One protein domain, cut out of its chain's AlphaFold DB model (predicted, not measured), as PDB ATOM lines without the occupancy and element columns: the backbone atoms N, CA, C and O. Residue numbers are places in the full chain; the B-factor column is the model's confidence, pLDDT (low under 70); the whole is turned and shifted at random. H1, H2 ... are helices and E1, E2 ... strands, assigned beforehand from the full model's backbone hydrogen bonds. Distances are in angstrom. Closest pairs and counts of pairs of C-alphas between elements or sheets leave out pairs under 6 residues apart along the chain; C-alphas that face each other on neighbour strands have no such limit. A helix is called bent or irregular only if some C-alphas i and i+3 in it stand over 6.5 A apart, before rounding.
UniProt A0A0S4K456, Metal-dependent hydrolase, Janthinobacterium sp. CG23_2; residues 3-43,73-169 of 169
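Overview. This is residues 3 to 43 and 73 to 169 of the 169 residues of the protein "Metal-dependent hydrolase" of Janthinobacterium sp. CG23_2 (UniProt A0A0S4K456). Two sheets stand face to face as a sandwich, the four strands E2, E1, E7 and E6 in one and the three strands E3, E5 and E4 in the other. H1 lies over E1 on the face of the larger sheet turned away from the smaller one, H2 packs beside the edge strand E4 on the outward face of the smaller sheet, and the short H3 lies over E6 on the opposite face of the larger sheet from H1. The printed part has 138 residues, mixed helices and strands, in the order E1, H1, E2, E3, H2, E4, H3, E5, E6, E7; under half of the residues are in these elements. The larger sheet is mixed, order E2, E1, E7, E6; the smaller is antiparallel, order E3, E5, E4. The whole is compact, with a radius of gyration of the C-alphas of 15.4 A and spans of 48 by 34 by 30 A.

Along the chain. In the larger sheet, E1 is residues 3 to 7, beginning at C-alpha 3 (32.651, -44.138, 72.566), E2 is 35 to 39, E6 is 147 to 152, 14.8 A long, and E7 is 164 to 168, ending at C-alpha 168 (33.525, -52.034, 69.668). In the smaller, E3 is 74 to 78, E4 is 102 to 104 and E5 is 135 to 140, 17.0 A long. H1 is residues 20 to 30, 15.3 A; H2 is 86 to 92; H3 is 105 to 109. H2 is only just irregular: C-alphas 88 and 91 are 6.7 A apart.

Arrangement. E1 and E2 are parallel, with N 37 and O 4 at 2.8 A; E1 and E7 are antiparallel, with N 3 and O 166 at 2.9 A. E6 and E7 form a hairpin, with N 148 and O 167 at 2.7 A. E1, H1, E2 is a strand-helix-strand unit, two parallel neighbour strands with a helix between, its crossover right-handed. H1 has a height of 10.9 A over this sheet and lies over E1, slantwise at 40 degrees on the local plane; H3 is on the opposite face, over E6, its closest C-alphas Trp 106 and Val 150 at 5.9 A. The strands of the two sheets stand at 28 degrees; the closest C-alphas of E1 and E3 are Thr 5 and Gly 77, 5.6 A. E5 is antiparallel to E3, with N 138 and O 75 at 2.8 A, and to E4, with N 103 and O 139 at 2.8 A. E3, H2, E4 is a split unit, with E5 between its strands, also right-handed. H2 lies only just over E4, with 3 of its C-alphas on it, at a height of 9.6 A. Every O i to N i+4 pair of H1 and H3 is within hydrogen-bond range; in H2, 1 of 3 is, and 2 of 4 O i to N i+3 pairs.

Size, cuts and confidence. The C-alphas farthest apart, Asp 97 and Pro 125, are 49.7 A apart. Residues 44 to 72 are not printed, and C-alphas 43 and 73 are 26.4 A apart across the cut. The links E1 to H1, H3 to E5 and E6 to E7 are long. Mean pLDDT of the printed part is 91.4; residues 123 to 129 are under 70.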
ATOM      1  N   LEU A   3      33.393 -45.006  71.656       97.69
ATOM      2  CA  LEU A   3      32.651 -44.138  72.566       97.69
ATOM      3  C   LEU A   3      33.583 -43.630  73.662       97.69
ATOM      4  O   LEU A   3      34.372 -44.402  74.209       97.69
ATOM      5  N   ILE A   4      33.462 -42.347  73.992       97.56
ATOM      6  CA  ILE A   4      34.091 -41.741  75.170       97.56
ATOM      7  C   ILE A   4      32.990 -41.249  76.104       97.56
ATOM      8  O   ILE A   4      32.066 -40.574  75.653       97.56
ATOM      9  N   THR A   5      33.109 -41.547  77.396       97.50
ATOM     10  CA  THR A   5      32.353 -40.867  78.451       97.50
ATOM     11  C   THR A   5      33.290 -40.066  79.346       97.50
ATOM     12  O   THR A   5      34.384 -40.537  79.660       97.50
ATOM     13  N   TRP A   6      32.889 -38.857  79.741       96.50
ATOM     14  CA  TRP A   6      33.703 -38.014  80.616       96.50
ATOM     15  C   TRP A   6      32.885 -36.959  81.370       96.50
ATOM     16  O   TRP A   6      32.248 -36.098  80.752       96.50
ATOM     17  N   ASN A   7      32.973 -36.964  82.704       95.12
ATOM     18  CA  ASN A   7      32.554 -35.825  83.512       95.12
ATOM     19  C   ASN A   7      33.596 -34.700  83.394       95.12
ATOM     20  O   ASN A   7      34.675 -34.767  83.978       95.12
ATOM     21  N   ILE A   8      33.280 -33.662  82.614       93.12
ATOM     22  CA  ILE A   8      34.239 -32.592  82.297       93.12
ATOM     23  C   ILE A   8      34.253 -31.457  83.321       93.12
ATOM     24  O   ILE A   8      35.004 -30.499  83.136       93.12
ATOM     25  N   GLN A   9      33.390 -31.492  84.342       90.00
ATOM     26  CA  GLN A   9      33.275 -30.440  85.356       90.00
ATOM     27  C   GLN A   9      33.209 -29.024  84.755       90.00
ATOM     28  O   GLN A   9      34.021 -28.151  85.067       90.00
ATOM     29  N   ARG A  10      32.282 -28.799  83.809       90.50
ATOM     30  CA  ARG A  10      32.152 -27.548  83.028       90.50
ATOM     31  C   ARG A  10      33.378 -27.189  82.161       90.50
ATOM     32  O   ARG A  10      33.538 -26.035  81.774       90.50
ATOM     33  N   GLY A  11      34.232 -28.152  81.827       90.75
ATOM     34  CA  GLY A  11      35.472 -27.919  81.077       90.75
ATOM     35  C   GLY A  11      36.627 -27.447  81.953       90.75
ATOM     36  O   GLY A  11      37.501 -26.718  81.483       90.75
ATOM     37  N   ARG A  12      36.613 -27.803  83.240       89.06
ATOM     38  CA  ARG A  12      37.680 -27.445  84.169       89.06
ATOM     39  C   ARG A  12      38.973 -28.174  83.788       89.06
ATOM     40  O   ARG A  12      38.971 -29.335  83.396       89.06
ATOM     41  N   THR A  13      40.090 -27.473  83.891       87.38
ATOM     42  CA  THR A  13      41.451 -27.983  83.688       87.38
ATOM     43  C   THR A  13      42.072 -28.373  85.029       87.38
ATOM     44  O   THR A  13      41.625 -27.851  86.053       87.38
ATOM     45  N   PRO A  14      43.135 -29.202  85.066       83.12
ATOM     46  CA  PRO A  14      43.879 -29.491  86.298       83.12
ATOM     47  C   PRO A  14      44.324 -28.242  87.071       83.12
ATOM     48  O   PRO A  14      44.320 -28.243  88.297       83.12
ATOM     49  N   GLY A  15      44.617 -27.140  86.371       82.25
ATOM     50  CA  GLY A  15      44.950 -25.849  86.986       82.25
ATOM     51  C   GLY A  15      43.765 -25.093  87.602       82.25
ATOM     52  O   GLY A  15      43.962 -24.042  88.197       82.25
ATOM     53  N   GLY A  16      42.537 -25.597  87.467       82.50
ATOM     54  CA  GLY A  16      41.320 -24.998  88.017       82.50
ATOM     55  C   GLY A  16      40.541 -24.106  87.051       82.50
ATOM     56  O   GLY A  16      39.362 -23.857  87.292       82.50
ATOM     57  N   GLU A  17      41.159 -23.689  85.948       87.88
ATOM     58  CA  GLU A  17      40.546 -22.824  84.935       87.88
ATOM     59  C   GLU A  17      39.552 -23.569  84.045       87.88
ATOM     60  O   GLU A  17      39.656 -24.780  83.873       87.88
ATOM     61  N   CYS A  18      38.620 -22.841  83.430       90.94
ATOM     62  CA  CYS A  18      37.644 -23.373  82.479       90.94
ATOM     63  C   CYS A  18      38.139 -23.191  81.032       90.94
ATOM     64  O   CYS A  18      38.180 -22.065  80.541       90.94
ATOM     65  N   ASP A  19      38.452 -24.284  80.329       92.19
ATOM     66  CA  ASP A  19      38.928 -24.276  78.937       92.19
ATOM     67  C   ASP A  19      38.319 -25.429  78.119       92.19
ATOM     68  O   ASP A  19      38.836 -26.550  78.061       92.19
ATOM     69  N   ILE A  20      37.222 -25.124  77.423       92.06
ATOM     70  CA  ILE A  20      36.519 -26.078  76.556       92.06
ATOM     71  C   ILE A  20      37.355 -26.468  75.331       92.06
ATOM     72  O   ILE A  20      37.247 -27.599  74.854       92.06
ATOM     73  N   ALA A  21      38.200 -25.574  74.808       93.69
ATOM     74  CA  ALA A  21      39.022 -25.888  73.642       93.69
ATOM     75  C   ALA A  21      40.059 -26.962  73.991       93.69
ATOM     76  O   ALA A  21      40.251 -27.906  73.218       93.69
ATOM     77  N   ARG A  22      40.648 -26.880  75.191       92.75
ATOM     78  CA  ARG A  22      41.490 -27.944  75.742       92.75
ATOM     79  C   ARG A  22      40.704 -29.239  75.932       92.75
ATOM     80  O   ARG A  22      41.182 -30.269  75.479       92.75
ATOM     81  N   THR A  23      39.501 -29.210  76.516       93.31
ATOM     82  CA  THR A  23      38.647 -30.413  76.643       93.31
ATOM     83  C   THR A  23      38.417 -31.095  75.290       93.31
ATOM     84  O   THR A  23      38.552 -32.312  75.178       93.31
ATOM     85  N   VAL A  24      38.131 -30.324  74.234       94.19
ATOM     86  CA  VAL A  24      37.968 -30.852  72.868       94.19
ATOM     87  C   VAL A  24      39.270 -31.453  72.333       94.19
ATOM     88  O   VAL A  24      39.239 -32.515  71.711       94.19
ATOM     89  N   ALA A  25      40.414 -30.807  72.568       94.12
ATOM     90  CA  ALA A  25      41.715 -31.347  72.182       94.12
ATOM     91  C   ALA A  25      42.020 -32.671  72.906       94.12
ATOM     92  O   ALA A  25      42.442 -33.626  72.257       94.12
ATOM     93  N   SER A  26      41.722 -32.758  74.206       94.12
ATOM     94  CA  SER A  26      41.850 -33.981  75.004       94.12
ATOM     95  C   SER A  26      40.986 -35.111  74.447       94.12
ATOM     96  O   SER A  26      41.491 -36.200  74.199       94.12
ATOM     97  N   LEU A  27      39.704 -34.850  74.162       94.81
ATOM     98  CA  LEU A  27      38.797 -35.847  73.576       94.81
ATOM     99  C   LEU A  27      39.350 -36.425  72.265       94.81
ATOM    100  O   LEU A  27      39.345 -37.639  72.081       94.81
ATOM    101  N   ARG A  28      39.893 -35.567  71.390       94.88
ATOM    102  CA  ARG A  28      40.526 -35.985  70.127       94.88
ATOM    103  C   ARG A  28      41.805 -36.799  70.331       94.88
ATOM    104  O   ARG A  28      42.123 -37.633  69.489       94.88
ATOM    105  N   ALA A  29      42.543 -36.549  71.411       94.25
ATOM    106  CA  ALA A  29      43.749 -37.301  71.750       94.25
ATOM    107  C   ALA A  29      43.431 -38.692  72.329       94.25
ATOM    108  O   ALA A  29      44.202 -39.627  72.126       94.25
ATOM    109  N   VAL A  30      42.294 -38.841  73.018       94.06
ATOM    110  CA  VAL A  30      41.854 -40.113  73.618       94.06
ATOM    111  C   VAL A  30      41.446 -41.130  72.552       94.06
ATOM    112  O   VAL A  30      41.907 -42.273  72.576       94.06
ATOM    113  N   ALA A  31      40.569 -40.735  71.626       92.81
ATOM    114  CA  ALA A  31      40.169 -41.549  70.483       92.81
ATOM    115  C   ALA A  31      39.484 -40.695  69.409       92.81
ATOM    116  O   ALA A  31      38.860 -39.679  69.706       92.81
ATOM    117  N   ASP A  32      39.508 -41.179  68.166       95.00
ATOM    118  CA  ASP A  32      38.584 -40.720  67.127       95.00
ATOM    119  C   ASP A  32      37.186 -41.294  67.423       95.00
ATOM    120  O   ASP A  32      36.871 -42.432  67.062       95.00
ATOM    121  N   ALA A  33      36.418 -40.576  68.246       94.00
ATOM    122  CA  ALA A  33      35.161 -41.050  68.817       94.00
ATOM    123  C   ALA A  33      33.976 -40.859  67.862       94.00
ATOM    124  O   ALA A  33      33.736 -39.758  67.372       94.00
ATOM    125  N   ASP A  34      33.177 -41.914  67.688       96.25
ATOM    126  CA  ASP A  34      31.894 -41.836  66.984       96.25
ATOM    127  C   ASP A  34      30.811 -41.215  67.884       96.25
ATOM    128  O   ASP A  34      29.902 -40.536  67.408       96.25
ATOM    129  N   VAL A  35      30.895 -41.468  69.197       95.62
ATOM    130  CA  VAL A  35      29.951 -40.977  70.210       95.62
ATOM    131  C   VAL A  35      30.709 -40.417  71.410       95.62
ATOM    132  O   VAL A  35      31.637 -41.041  71.924       95.62
ATOM    133  N   ILE A  36      30.282 -39.245  71.883       95.94
ATOM    134  CA  ILE A  36      30.842 -38.579  73.060       95.94
ATOM    135  C   ILE A  36      29.708 -38.325  74.058       95.94
ATOM    136  O   ILE A  36      28.740 -37.635  73.741       95.94
ATOM    137  N   CYS A  37      29.851 -38.864  75.266       95.50
ATOM    138  CA  CYS A  37      28.942 -38.670  76.389       95.50
ATOM    139  C   CYS A  37      29.623 -37.775  77.429       95.50
ATOM    140  O   CYS A  37      30.602 -38.183  78.047       95.50
ATOM    141  N   LEU A  38      29.135 -36.552  77.618       94.44
ATOM    142  CA  LEU A  38      29.714 -35.613  78.580       94.44
ATOM    143  C   LEU A  38      28.747 -35.360  79.739       94.44
ATOM    144  O   LEU A  38      27.559 -35.128  79.508       94.44
ATOM    145  N   GLN A  39      29.265 -35.350  80.964       94.75
ATOM    146  CA  GLN A  39      28.555 -34.899  82.165       94.75
ATOM    147  C   GLN A  39      29.030 -33.495  82.574       94.75
ATOM    148  O   GLN A  39      30.081 -33.026  82.136       94.75
ATOM    149  N   GLU A  40      28.218 -32.801  83.380       92.25
ATOM    150  CA  GLU A  40      28.469 -31.419  83.830       92.25
ATOM    151  C   GLU A  40      28.678 -30.403  82.687       92.25
ATOM    152  O   GLU A  40      29.460 -29.454  82.782       92.25
ATOM    153  N   VAL A  41      27.940 -30.578  81.588       89.81
ATOM    154  CA  VAL A  41      27.919 -29.634  80.465       89.81
ATOM    155  C   VAL A  41      26.813 -28.605  80.663       89.81
ATOM    156  O   VAL A  41      25.649 -28.948  80.855       89.81
ATOM    157  N   SER A  42      27.168 -27.328  80.531       83.19
ATOM    158  CA  SER A  42      26.195 -26.248  80.368       83.19
ATOM    159  C   SER A  42      26.345 -25.650  78.973       83.19
ATOM    160  O   SER A  42      27.446 -25.307  78.550       83.19
ATOM    161  N   SER A  43      25.235 -25.548  78.249       82.56
ATOM    162  CA  SER A  43      25.162 -24.919  76.932       82.56
ATOM    163  C   SER A  43      23.912 -24.056  76.876       82.56
ATOM    164  O   SER A  43      22.875 -24.428  77.425       82.56
ATOM    165  N   ALA A  73      22.849 -52.348  73.956       93.38
ATOM    166  CA  ALA A  73      22.965 -51.086  74.675       93.38
ATOM    167  C   ALA A  73      24.296 -50.930  75.427       93.38
ATOM    168  O   ALA A  73      24.973 -51.899  75.774       93.38
ATOM    169  N   LEU A  74      24.650 -49.669  75.691       94.75
ATOM    170  CA  LEU A  74      25.725 -49.277  76.598       94.75
ATOM    171  C   LEU A  74      25.160 -48.336  77.664       94.75
ATOM    172  O   LEU A  74      24.403 -47.419  77.336       94.75
ATOM    173  N   LEU A  75      25.581 -48.521  78.910       95.31
ATOM    174  CA  LEU A  75      25.370 -47.590  80.015       95.31
ATOM    175  C   LEU A  75      26.742 -47.071  80.449       95.31
ATOM    176  O   LEU A  75      27.577 -47.852  80.893       95.31
ATOM    177  N   ALA A  76      26.989 -45.772  80.286       96.69
ATOM    178  CA  ALA A  76      28.312 -45.190  80.484       96.69
ATOM    179  C   ALA A  76      28.248 -43.857  81.234       96.69
ATOM    180  O   ALA A  76      27.402 -43.015  80.920       96.69
ATOM    181  N   GLY A  77      29.165 -43.654  82.179       96.12
ATOM    182  CA  GLY A  77      29.331 -42.380  82.872       96.12
ATOM    183  C   GLY A  77      29.792 -42.491  84.310       96.12
ATOM    184  O   GLY A  77      30.053 -43.586  84.801       96.12
ATOM    185  N   ASP A  78      29.842 -41.336  84.967       95.88
ATOM    186  CA  ASP A  78      29.981 -41.228  86.415       95.88
ATOM    187  C   ASP A  78      28.733 -41.809  87.095       95.88
ATOM    188  O   ASP A  78      27.636 -41.244  87.022       95.88
ATOM    189  N   CYS A  79      28.894 -42.967  87.728       95.62
ATOM    190  CA  CYS A  79      27.820 -43.669  88.417       95.62
ATOM    191  C   CYS A  79      27.768 -43.373  89.923       95.62
ATOM    192  O   CYS A  79      26.849 -43.847  90.590       95.62
ATOM    193  N   ASN A  80      28.718 -42.595  90.464       94.75
ATOM    194  CA  ASN A  80      28.799 -42.253  91.890       94.75
ATOM    195  C   ASN A  80      28.817 -43.464  92.854       94.75
ATOM    196  O   ASN A  80      28.351 -43.374  93.990       94.75
ATOM    197  N   PHE A  81      29.387 -44.598  92.436       96.19
ATOM    198  CA  PHE A  81      29.600 -45.764  93.298       96.19
ATOM    199  C   PHE A  81      30.973 -46.406  93.080       96.19
ATOM    200  O   PHE A  81      31.640 -46.136  92.085       96.19
ATOM    201  N   LEU A  82      31.394 -47.268  94.011       96.31
ATOM    202  CA  LEU A  82      32.680 -47.971  93.961       96.31
ATOM    203  C   LEU A  82      32.538 -49.381  93.365       96.31
ATOM    204  O   LEU A  82      31.490 -50.013  93.528       96.31
ATOM    205  N   PRO A  83      33.600 -49.942  92.754       96.31
ATOM    206  CA  PRO A  83      33.610 -51.347  92.366       96.31
ATOM    207  C   PRO A  83      33.285 -52.264  93.554       96.31
ATOM    208  O   PRO A  83      33.881 -52.142  94.624       96.31
ATOM    209  N   GLY A  84      32.363 -53.206  93.358       95.12
ATOM    210  CA  GLY A  84      31.963 -54.176  94.384       95.12
ATOM    211  C   GLY A  84      30.948 -53.669  95.417       95.12
ATOM    212  O   GLY A  84      30.557 -54.435  96.297       95.12
ATOM    213  N   SER A  85      30.498 -52.411  95.334       97.44
ATOM    214  CA  SER A  85      29.386 -51.931  96.160       97.44
ATOM    215  C   SER A  85      28.051 -52.561  95.733       97.44
ATOM    216  O   SER A  85      27.943 -53.191  94.674       97.44
ATOM    217  N   TRP A  86      27.002 -52.399  96.544       97.62
ATOM    218  CA  TRP A  86      25.679 -52.912  96.174       97.62
ATOM    219  C   TRP A  86      25.134 -52.198  94.926       97.62
ATOM    220  O   TRP A  86      24.541 -52.850  94.071       97.62
ATOM    221  N   GLU A  87      25.392 -50.893  94.788       97.56
ATOM    222  CA  GLU A  87      25.013 -50.085  93.626       97.56
ATOM    223  C   GLU A  87      25.705 -50.574  92.354       97.56
ATOM    224  O   GLU A  87      25.078 -50.598  91.302       97.56
ATOM    225  N   TYR A  88      26.965 -51.014  92.452       97.44
ATOM    226  CA  TYR A  88      27.702 -51.602  91.332       97.44
ATOM    227  C   TYR A  88      27.088 -52.932  90.874       97.44
ATOM    228  O   TYR A  88      27.009 -53.208  89.675       97.44
ATOM    229  N   HIS A  89      26.636 -53.769  91.810       96.88
ATOM    230  CA  HIS A  89      26.036 -55.068  91.492       96.88
ATOM    231  C   HIS A  89      24.572 -54.973  91.051       96.88
ATOM    232  O   HIS A  89      24.125 -55.803  90.262       96.88
ATOM    233  N   CYS A  90      23.835 -53.969  91.527       95.75
ATOM    234  CA  CYS A  90      22.416 -53.781  91.241       95.75
ATOM    235  C   CYS A  90      22.065 -53.777  89.739       95.75
ATOM    236  O   CYS A  90      21.203 -54.570  89.357       95.75
ATOM    237  N   PRO A  91      22.714 -52.985  88.859       92.12
ATOM    238  CA  PRO A  91      22.392 -52.993  87.435       92.12
ATOM    239  C   PRO A  91      22.761 -54.318  86.755       92.12
ATOM    240  O   PRO A  91      22.166 -54.657  85.744       92.12
ATOM    241  N   GLN A  92      23.705 -55.088  87.296       95.88
ATOM    242  CA  GLN A  92      24.152 -56.360  86.711       95.88
ATOM    243  C   GLN A  92      23.247 -57.545  87.087       95.88
ATOM    244  O   GLN A  92      23.494 -58.674  86.658       95.88
ATOM    245  N   ALA A  93      22.215 -57.319  87.904       95.81
ATOM    246  CA  ALA A  93      21.242 -58.349  88.230       95.81
ATOM    247  C   ALA A  93      20.489 -58.798  86.960       95.81
ATOM    248  O   ALA A  93      20.125 -57.958  86.135       95.81
ATOM    249  N   PRO A  94      20.246 -60.109  86.785       94.38
ATOM    250  CA  PRO A  94      19.521 -60.611  85.626       94.38
ATOM    251  C   PRO A  94      18.058 -60.161  85.652       94.38
ATOM    252  O   PRO A  94      17.442 -60.064  86.716       94.38
ATOM    253  N   PHE A  95      17.496 -59.958  84.464       92.38
ATOM    254  CA  PHE A  95      16.071 -59.715  84.268       92.38
ATOM    255  C   PHE A  95      15.325 -61.042  84.056       92.38
ATOM    256  O   PHE A  95      15.885 -62.006  83.530       92.38
ATOM    257  N   ASP A  96      14.059 -61.110  84.465       94.00
ATOM    258  CA  ASP A  96      13.216 -62.313  84.384       94.00
ATOM    259  C   ASP A  96      12.428 -62.435  83.066       94.00
ATOM    260  O   ASP A  96      11.794 -63.459  82.811       94.00
ATOM    261  N   ASP A  97      12.507 -61.423  82.204       92.12
ATOM    262  CA  ASP A  97      11.774 -61.313  80.938       92.12
ATOM    263  C   ASP A  97      12.638 -61.577  79.690       92.12
ATOM    264  O   ASP A  97      12.180 -61.409  78.558       92.12
ATOM    265  N   GLY A  98      13.884 -62.016  79.886       86.62
ATOM    266  CA  GLY A  98      14.842 -62.255  78.806       86.62
ATOM    267  C   GLY A  98      15.566 -61.000  78.316       86.62
ATOM    268  O   GLY A  98      16.274 -61.077  77.311       86.62
ATOM    269  N   THR A  99      15.424 -59.863  79.005       91.88
ATOM    270  CA  THR A  99      16.259 -58.682  78.757       91.88
ATOM    271  C   THR A  99      17.740 -59.012  79.013       91.88
ATOM    272  O   THR A  99      18.064 -59.553  80.076       91.88
ATOM    273  N   PRO A 100      18.649 -58.672  78.076       92.62
ATOM    274  CA  PRO A 100      20.096 -58.752  78.266       92.62
ATOM    275  C   PRO A 100      20.565 -58.138  79.586       92.62
ATOM    276  O   PRO A 100      20.269 -56.976  79.878       92.62
ATOM    277  N   ALA A 101      21.329 -58.894  80.373       95.25
ATOM    278  CA  ALA A 101      21.913 -58.366  81.602       95.25
ATOM    279  C   ALA A 101      23.022 -57.351  81.286       95.25
ATOM    280  O   ALA A 101      23.692 -57.430  80.251       95.25
ATOM    281  N   TRP A 102      23.250 -56.411  82.203       97.50
ATOM    282  CA  TRP A 102      24.401 -55.521  82.118       97.50
ATOM    283  C   TRP A 102      25.676 -56.246  82.541       97.50
ATOM    284  O   TRP A 102      25.720 -56.909  83.575       97.50
ATOM    285  N   VAL A 103      26.737 -56.070  81.759       97.62
ATOM    286  CA  VAL A 103      28.064 -56.631  82.009       97.62
ATOM    287  C   VAL A 103      29.084 -55.502  82.044       97.62
ATOM    288  O   VAL A 103      29.130 -54.662  81.146       97.62
ATOM    289  N   ASP A 104      29.925 -55.488  83.073       98.25
ATOM    290  CA  ASP A 104      31.024 -54.532  83.196       98.25
ATOM    291  C   ASP A 104      32.070 -54.731  82.081       98.25
ATOM    292  O   ASP A 104      32.754 -55.760  81.999       98.25
ATOM    293  N   ALA A 105      32.224 -53.721  81.220       98.25
ATOM    294  CA  ALA A 105      33.123 -53.783  80.079       98.25
ATOM    295  C   ALA A 105      34.609 -53.782  80.474       98.25
ATOM    296  O   ALA A 105      35.430 -54.336  79.732       98.25
ATOM    297  N   TRP A 106      34.975 -53.200  81.623       98.38
ATOM    298  CA  TRP A 106      36.348 -53.250  82.124       98.38
ATOM    299  C   TRP A 106      36.731 -54.691  82.445       98.38
ATOM    300  O   TRP A 106      37.742 -55.186  81.945       98.38
ATOM    301  N   ARG A 107      35.879 -55.406  83.189       97.50
ATOM    302  CA  ARG A 107      36.101 -56.814  83.563       97.50
ATOM    303  C   ARG A 107      36.181 -57.744  82.357       97.50
ATOM    304  O   ARG A 107      36.967 -58.685  82.377       97.50
ATOM    305  N   LEU A 108      35.444 -57.448  81.283       97.56
ATOM    306  CA  LEU A 108      35.536 -58.195  80.023       97.56
ATOM    307  C   LEU A 108      36.912 -58.095  79.349       97.56
ATOM    308  O   LEU A 108      37.305 -59.014  78.632       97.56
ATOM    309  N   ARG A 109      37.625 -56.973  79.510       98.00
ATOM    310  CA  ARG A 109      38.919 -56.736  78.843       98.00
ATOM    311  C   ARG A 109      40.121 -56.851  79.770       98.00
ATOM    312  O   ARG A 109      41.218 -57.104  79.281       98.00
ATOM    313  N   HIS A 110      39.901 -56.725  81.073       97.69
ATOM    314  CA  HIS A 110      40.930 -56.722  82.108       97.69
ATOM    315  C   HIS A 110      40.515 -57.613  83.297       97.69
ATOM    316  O   HIS A 110      40.411 -57.119  84.420       97.69
ATOM    317  N   PRO A 111      40.243 -58.916  83.080       96.06
ATOM    318  CA  PRO A 111      39.650 -59.790  84.101       96.06
ATOM    319  C   PRO A 111      40.481 -59.869  85.390       96.06
ATOM    320  O   PRO A 111      39.921 -59.858  86.486       96.06
ATOM    321  N   ASP A 112      41.808 -59.851  85.254       95.81
ATOM    322  CA  ASP A 112      42.757 -59.996  86.364       95.81
ATOM    323  C   ASP A 112      43.274 -58.657  86.915       95.81
ATOM    324  O   ASP A 112      44.179 -58.632  87.748       95.81
ATOM    325  N   GLN A 113      42.729 -57.527  86.454       96.81
ATOM    326  CA  GLN A 113      43.146 -56.202  86.913       96.81
ATOM    327  C   GLN A 113      42.061 -55.569  87.785       96.81
ATOM    328  O   GLN A 113      40.857 -55.738  87.564       96.81
ATOM    329  N   ALA A 114      42.488 -54.801  88.786       95.94
ATOM    330  CA  ALA A 114      41.595 -53.858  89.446       95.94
ATOM    331  C   ALA A 114      41.090 -52.821  88.427       95.94
ATOM    332  O   ALA A 114      41.694 -52.630  87.370       95.94
ATOM    333  N   HIS A 115      39.978 -52.156  88.740       96.88
ATOM    334  CA  HIS A 115      39.576 -50.996  87.954       96.88
ATOM    335  C   HIS A 115      40.663 -49.928  88.025       96.88
ATOM    336  O   HIS A 115      41.167 -49.634  89.110       96.88
ATOM    337  N   ALA A 116      41.021 -49.356  86.875       95.44
ATOM    338  CA  ALA A 116      41.848 -48.162  86.871       95.44
ATOM    339  C   ALA A 116      41.078 -47.012  87.545       95.44
ATOM    340  O   ALA A 116      39.862 -46.897  87.344       95.44
ATOM    341  N   PRO A 117      41.756 -46.171  88.344       93.62
ATOM    342  CA  PRO A 117      41.120 -45.012  88.943       93.62
ATOM    343  C   PRO A 117      40.673 -44.052  87.845       93.62
ATOM    344  O   PRO A 117      41.382 -43.841  86.862       93.62
ATOM    345  N   THR A 118      39.490 -43.479  88.022       93.69
ATOM    346  CA  THR A 118      38.929 -42.469  87.126       93.69
ATOM    347  C   THR A 118      38.824 -41.116  87.805       93.69
ATOM    348  O   THR A 118      38.636 -40.145  87.095       93.69
ATOM    349  N   VAL A 119      38.987 -41.033  89.131       90.25
ATOM    350  CA  VAL A 119      38.788 -39.817  89.934       90.25
ATOM    351  C   VAL A 119      39.961 -39.572  90.882       90.25
ATOM    352  O   VAL A 119      40.614 -40.524  91.319       90.25
ATOM    353  N   CYS A 120      40.211 -38.303  91.226       83.06
ATOM    354  CA  CYS A 120      41.221 -37.881  92.203       83.06
ATOM    355  C   CYS A 120      42.662 -38.317  91.858       83.06
ATOM    356  O   CYS A 120      43.455 -38.578  92.756       83.06
ATOM    357  N   LEU A 121      43.037 -38.365  90.568       82.44
ATOM    358  CA  LEU A 121      44.429 -38.645  90.160       82.44
ATOM    359  C   LEU A 121      45.403 -37.477  90.422       82.44
ATOM    360  O   LEU A 121      46.613 -37.652  90.303       82.44
ATOM    361  N   HIS A 122      44.899 -36.292  90.769       74.94
ATOM    362  CA  HIS A 122      45.711 -35.114  91.070       74.94
ATOM    363  C   HIS A 122      45.597 -34.701  92.534       74.94
ATOM    364  O   HIS A 122      44.508 -34.719  93.113       74.94
ATOM    365  N   ASP A 123      46.716 -34.242  93.094       62.16
ATOM    366  CA  ASP A 123      46.767 -33.668  94.434       62.16
ATOM    367  C   ASP A 123      45.925 -32.387  94.504       62.16
ATOM    368  O   ASP A 123      46.271 -31.350  93.933       62.16
ATOM    369  N   HIS A 124      44.836 -32.439  95.268       61.03
ATOM    370  CA  HIS A 124      44.079 -31.255  95.665       61.03
ATOM    371  C   HIS A 124      44.452 -30.885  97.104       61.03
ATOM    372  O   HIS A 124      44.227 -31.691  98.014       61.03
ATOM    373  N   PRO A 125      44.988 -29.675  97.365       57.25
ATOM    374  CA  PRO A 125      45.297 -29.236  98.720       57.25
ATOM    375  C   PRO A 125      44.054 -29.339  99.619       57.25
ATOM    376  O   PRO A 125      43.074 -28.625  99.421       57.25
ATOM    377  N   GLY A 126      44.089 -30.241 100.606       60.00
ATOM    378  CA  GLY A 126      43.003 -30.436 101.574       60.00
ATOM    379  C   GLY A 126      42.037 -31.599 101.302       60.00
ATOM    380  O   GLY A 126      41.090 -31.751 102.074       60.00
ATOM    381  N   ARG A 127      42.259 -32.444 100.281       57.81
ATOM    382  CA  ARG A 127      41.488 -33.688 100.072       57.81
ATOM    383  C   ARG A 127      42.391 -34.930 100.170       57.81
ATOM    384  O   ARG A 127      43.230 -35.117  99.300       57.81
ATOM    385  N   PRO A 128      42.223 -35.794 101.187       52.72
ATOM    386  CA  PRO A 128      42.997 -37.024 101.337       52.72
ATOM    387  C   PRO A 128      42.211 -38.228 100.796       52.72
ATOM    388  O   PRO A 128      41.867 -39.128 101.558       52.72
ATOM    389  N   ALA A 129      41.830 -38.216  99.519       63.38
ATOM    390  CA  ALA A 129      41.207 -39.390  98.911       63.38
ATOM    391  C   ALA A 129      42.206 -40.035  97.952       63.38
ATOM    392  O   ALA A 129      42.651 -39.378  97.014       63.38
ATOM    393  N   ASP A 130      42.544 -41.300  98.201       81.88
ATOM    394  CA  ASP A 130      43.272 -42.119  97.234       81.88
ATOM    395  C   ASP A 130      42.499 -42.140  95.898       81.88
ATOM    396  O   ASP A 130      41.260 -42.150  95.922       81.88
ATOM    397  N   PRO A 131      43.185 -42.167  94.739       88.62
ATOM    398  CA  PRO A 131      42.525 -42.291  93.446       88.62
ATOM    399  C   PRO A 131      41.586 -43.501  93.414       88.62
ATOM    400  O   PRO A 131      41.953 -44.602  93.827       88.62
ATOM    401  N   PHE A 132      40.378 -43.313  92.891       91.69
ATOM    402  CA  PHE A 132      39.349 -44.353  92.873       91.69
ATOM    403  C   PHE A 132      38.558 -44.348  91.566       91.69
ATOM    404  O   PHE A 132      38.697 -43.458  90.731       91.69
ATOM    405  N   THR A 133      37.739 -45.378  91.374       95.19
ATOM    406  CA  THR A 133      36.863 -45.530  90.207       95.19
ATOM    407  C   THR A 133      35.429 -45.210  90.594       95.19
ATOM    408  O   THR A 133      34.904 -45.825  91.524       95.19
ATOM    409  N   CYS A 134      34.785 -44.316  89.846       94.81
ATOM    410  CA  CYS A 134      33.326 -44.190  89.846       94.81
ATOM    411  C   CYS A 134      32.718 -43.987  88.453       94.81
ATOM    412  O   CYS A 134      31.493 -43.979  88.323       94.81
ATOM    413  N   ASP A 135      33.550 -43.883  87.412       97.06
ATOM    414  CA  ASP A 135      33.110 -43.878  86.022       97.06
ATOM    415  C   ASP A 135      33.161 -45.302  85.457       97.06
ATOM    416  O   ASP A 135      34.198 -45.969  85.512       97.06
ATOM    417  N   PHE A 136      32.052 -45.767  84.884       98.12
ATOM    418  CA  PHE A 136      31.926 -47.123  84.345       98.12
ATOM    419  C   PHE A 136      31.382 -47.119  82.918       98.12
ATOM    420  O   PHE A 136      30.738 -46.169  82.471       98.12
ATOM    421  N   VAL A 137      31.619 -48.226  82.210       98.06
ATOM    422  CA  VAL A 137      30.892 -48.600  80.994       98.06
ATOM    423  C   VAL A 137      30.377 -50.022  81.184       98.06
ATOM    424  O   VAL A 137      31.162 -50.967  81.230       98.06
ATOM    425  N   PHE A 138      29.061 -50.175  81.251       98.25
ATOM    426  CA  PHE A 138      28.379 -51.458  81.147       98.25
ATOM    427  C   PHE A 138      27.878 -51.655  79.718       98.25
ATOM    428  O   PHE A 138      27.436 -50.710  79.060       98.25
ATOM    429  N   VAL A 139      27.932 -52.888  79.235       97.81
ATOM    430  CA  VAL A 139      27.363 -53.307  77.950       97.81
ATOM    431  C   VAL A 139      26.296 -54.360  78.200       97.81
ATOM    432  O   VAL A 139      26.414 -55.127  79.153       97.81
ATOM    433  N   SER A 140      25.263 -54.409  77.368       96.88
ATOM    434  CA  SER A 140      24.350 -55.553  77.367       96.88
ATOM    435  C   SER A 140      25.108 -56.840  77.002       96.88
ATOM    436  O   SER A 140      26.103 -56.801  76.268       96.88
ATOM    437  N   ASP A 141      24.680 -57.987  77.531       94.50
ATOM    438  CA  ASP A 141      25.373 -59.268  77.330       94.50
ATOM    439  C   ASP A 141      25.509 -59.673  75.846       94.50
ATOM    440  O   ASP A 141      26.564 -60.153  75.425       94.50
ATOM    441  N   ASP A 142      24.504 -59.375  75.026       94.38
ATOM    442  CA  ASP A 142      24.473 -59.573  73.577       94.38
ATOM    443  C   ASP A 142      25.476 -58.680  72.819       94.38
ATOM    444  O   ASP A 142      25.876 -58.992  71.692       94.38
ATOM    445  N   LEU A 143      25.947 -57.602  73.454       96.06
ATOM    446  CA  LEU A 143      26.973 -56.699  72.938       96.06
ATOM    447  C   LEU A 143      28.383 -57.037  73.450       96.06
ATOM    448  O   LEU A 143      29.372 -56.651  72.816       96.06
ATOM    449  N   ALA A 144      28.506 -57.791  74.546       97.00
ATOM    450  CA  ALA A 144      29.780 -58.139  75.180       97.00
ATOM    451  C   ALA A 144      30.839 -58.738  74.221       97.00
ATOM    452  O   ALA A 144      32.008 -58.328  74.302       97.00
ATOM    453  N   PRO A 145      30.493 -59.625  73.258       97.31
ATOM    454  CA  PRO A 145      31.464 -60.170  72.305       97.31
ATOM    455  C   PRO A 145      32.096 -59.117  71.388       97.31
ATOM    456  O   PRO A 145      33.189 -59.335  70.866       97.31
ATOM    457  N   ARG A 146      31.429 -57.972  71.189       97.31
ATOM    458  CA  ARG A 146      31.913 -56.887  70.327       97.31
ATOM    459  C   ARG A 146      32.860 -55.934  71.041       97.31
ATOM    460  O   ARG A 146      33.491 -55.120  70.373       97.31
ATOM    461  N   VAL A 147      32.996 -56.010  72.367       98.31
ATOM    462  CA  VAL A 147      33.927 -55.153  73.113       98.31
ATOM    463  C   VAL A 147      35.360 -55.494  72.717       98.31
ATOM    464  O   VAL A 147      35.848 -56.586  72.973       98.31
ATOM    465  N   ALA A 148      36.060 -54.551  72.099       97.75
ATOM    466  CA  ALA A 148      37.414 -54.733  71.591       97.75
ATOM    467  C   ALA A 148      38.480 -54.141  72.519       97.75
ATOM    468  O   ALA A 148      39.604 -54.635  72.569       97.75
ATOM    469  N   ALA A 149      38.157 -53.050  73.216       97.88
ATOM    470  CA  ALA A 149      39.034 -52.413  74.194       97.88
ATOM    471  C   ALA A 149      38.235 -51.512  75.141       97.88
ATOM    472  O   ALA A 149      37.255 -50.905  74.715       97.88
ATOM    473  N   VAL A 150      38.713 -51.377  76.378       98.00
ATOM    474  CA  VAL A 150      38.264 -50.381  77.363       98.00
ATOM    475  C   VAL A 150      39.507 -49.764  77.993       98.00
ATOM    476  O   VAL A 150      40.436 -50.503  78.327       98.00
ATOM    477  N   ARG A 151      39.582 -48.435  78.091       96.94
ATOM    478  CA  ARG A 151      40.752 -47.718  78.619       96.94
ATOM    479  C   ARG A 151      40.326 -46.452  79.347       96.94
ATOM    480  O   ARG A 151      39.496 -45.714  78.826       96.94
ATOM    481  N   VAL A 152      40.948 -46.183  80.487       95.88
ATOM    482  CA  VAL A 152      40.926 -44.859  81.114       95.88
ATOM    483  C   VAL A 152      42.059 -44.043  80.503       95.88
ATOM    484  O   VAL A 152      43.149 -44.573  80.270       95.88
ATOM    485  N   ALA A 153      41.781 -42.794  80.158       91.38
ATOM    486  CA  ALA A 153      42.783 -41.897  79.620       91.38
ATOM    487  C   ALA A 153      43.832 -41.530  80.695       91.38
ATOM    488  O   ALA A 153      43.525 -41.584  81.886       91.38
ATOM    489  N   PRO A 154      45.065 -41.186  80.281       80.25
ATOM    490  CA  PRO A 154      46.110 -40.662  81.156       80.25
ATOM    491  C   PRO A 154      45.649 -39.532  82.083       80.25
ATOM    492  O   PRO A 154      44.681 -38.828  81.799       80.25
ATOM    493  N   ASP A 155      46.390 -39.363  83.174       77.56
ATOM    494  CA  ASP A 155      46.106 -38.417  84.250       77.56
ATOM    495  C   ASP A 155      46.155 -36.946  83.814       77.56
ATOM    496  O   ASP A 155      45.476 -36.123  84.406       77.56
ATOM    497  N   ASP A 156      46.876 -36.583  82.757       77.56
ATOM    498  CA  ASP A 156      47.076 -35.193  82.332       77.56
ATOM    499  C   ASP A 156      45.859 -34.516  81.667       77.56
ATOM    500  O   ASP A 156      45.933 -33.338  81.287       77.56
ATOM    501  N   PHE A 157      44.715 -35.199  81.544       80.31
ATOM    502  CA  PHE A 157      43.538 -34.670  80.856       80.31
ATOM    503  C   PHE A 157      42.554 -33.925  81.762       80.31
ATOM    504  O   PHE A 157      42.201 -32.778  81.441       80.31
ATOM    505  N   GLY A 158      42.106 -34.531  82.863       71.12
ATOM    506  CA  GLY A 158      41.033 -33.991  83.701       71.12
ATOM    507  C   GLY A 158      41.454 -33.619  85.122       71.12
ATOM    508  O   GLY A 158      42.279 -34.306  85.703       71.12
ATOM    509  N   PRO A 159      40.887 -32.547  85.712       73.19
ATOM    510  CA  PRO A 159      41.232 -32.088  87.063       73.19
ATOM    511  C   PRO A 159      40.854 -33.062  88.174       73.19
ATOM    512  O   PRO A 159      41.454 -33.026  89.246       73.19
ATOM    513  N   ASP A 160      39.825 -33.867  87.936       84.69
ATOM    514  CA  ASP A 160      39.279 -34.799  88.912       84.69
ATOM    515  C   ASP A 160      38.948 -36.107  88.201       84.69
ATOM    516  O   ASP A 160      39.644 -37.094  88.418       84.69
ATOM    517  N   HIS A 161      37.996 -36.076  87.260       92.56
ATOM    518  CA  HIS A 161      37.621 -37.234  86.449       92.56
ATOM    519  C   HIS A 161      38.480 -37.392  85.191       92.56
ATOM    520  O   HIS A 161      38.790 -36.405  84.519       92.56
ATOM    521  N   GLN A 162      38.751 -38.637  84.802       92.94
ATOM    522  CA  GLN A 162      39.455 -39.001  83.575       92.94
ATOM    523  C   GLN A 162      38.492 -39.532  82.505       92.94
ATOM    524  O   GLN A 162      37.544 -40.251  82.827       92.94
ATOM    525  N   PRO A 163      38.734 -39.229  81.215       94.88
ATOM    526  CA  PRO A 163      37.962 -39.813  80.127       94.88
ATOM    527  C   PRO A 163      38.032 -41.348  80.123       94.88
ATOM    528  O   PRO A 163      39.119 -41.928  80.140       94.88
ATOM    529  N   LEU A 164      36.884 -42.016  80.010       97.00
ATOM    530  CA  LEU A 164      36.781 -43.467  79.848       97.00
ATOM    531  C   LEU A 164      36.349 -43.795  78.415       97.00
ATOM    532  O   LEU A 164      35.292 -43.364  77.953       97.00
ATOM    533  N   ALA A 165      37.172 -44.563  77.703       97.44
ATOM    534  CA  ALA A 165      36.971 -44.911  76.302       97.44
ATOM    535  C   ALA A 165      36.698 -46.408  76.114       97.44
ATOM    536  O   ALA A 165      37.416 -47.258  76.647       97.44
ATOM    537  N   ILE A 166      35.713 -46.733  75.275       98.31
ATOM    538  CA  ILE A 166      35.401 -48.091  74.819       98.31
ATOM    539  C   ILE A 166      35.442 -48.159  73.290       98.31
ATOM    540  O   ILE A 166      34.982 -47.257  72.591       98.31
ATOM    541  N   ARG A 167      35.977 -49.261  72.758       98.06
ATOM    542  CA  ARG A 167      35.948 -49.589  71.330       98.06
ATOM    543  C   ARG A 167      35.193 -50.887  71.109       98.06
ATOM    544  O   ARG A 167      35.519 -51.889  71.740       98.06
ATOM    545  N   LEU A 168      34.260 -50.874  70.165       97.00
ATOM    546  CA  LEU A 168      33.525 -52.034  69.668       97.00
ATOM    547  C   LEU A 168      33.974 -52.390  68.240       97.00
ATOM    548  O   LEU A 168      34.183 -51.472  67.434       97.00
ATOM    549  N   VAL A 169      34.103 -53.687  67.931       94.19
ATOM    550  CA  VAL A 169      34.318 -54.217  66.561       94.19
ATOM    551  C   VAL A 169      33.016 -54.376  65.802       94.19
ATOM    552  O   VAL A 169      31.998 -54.754  66.422       94.19
TER     553      VAL A 169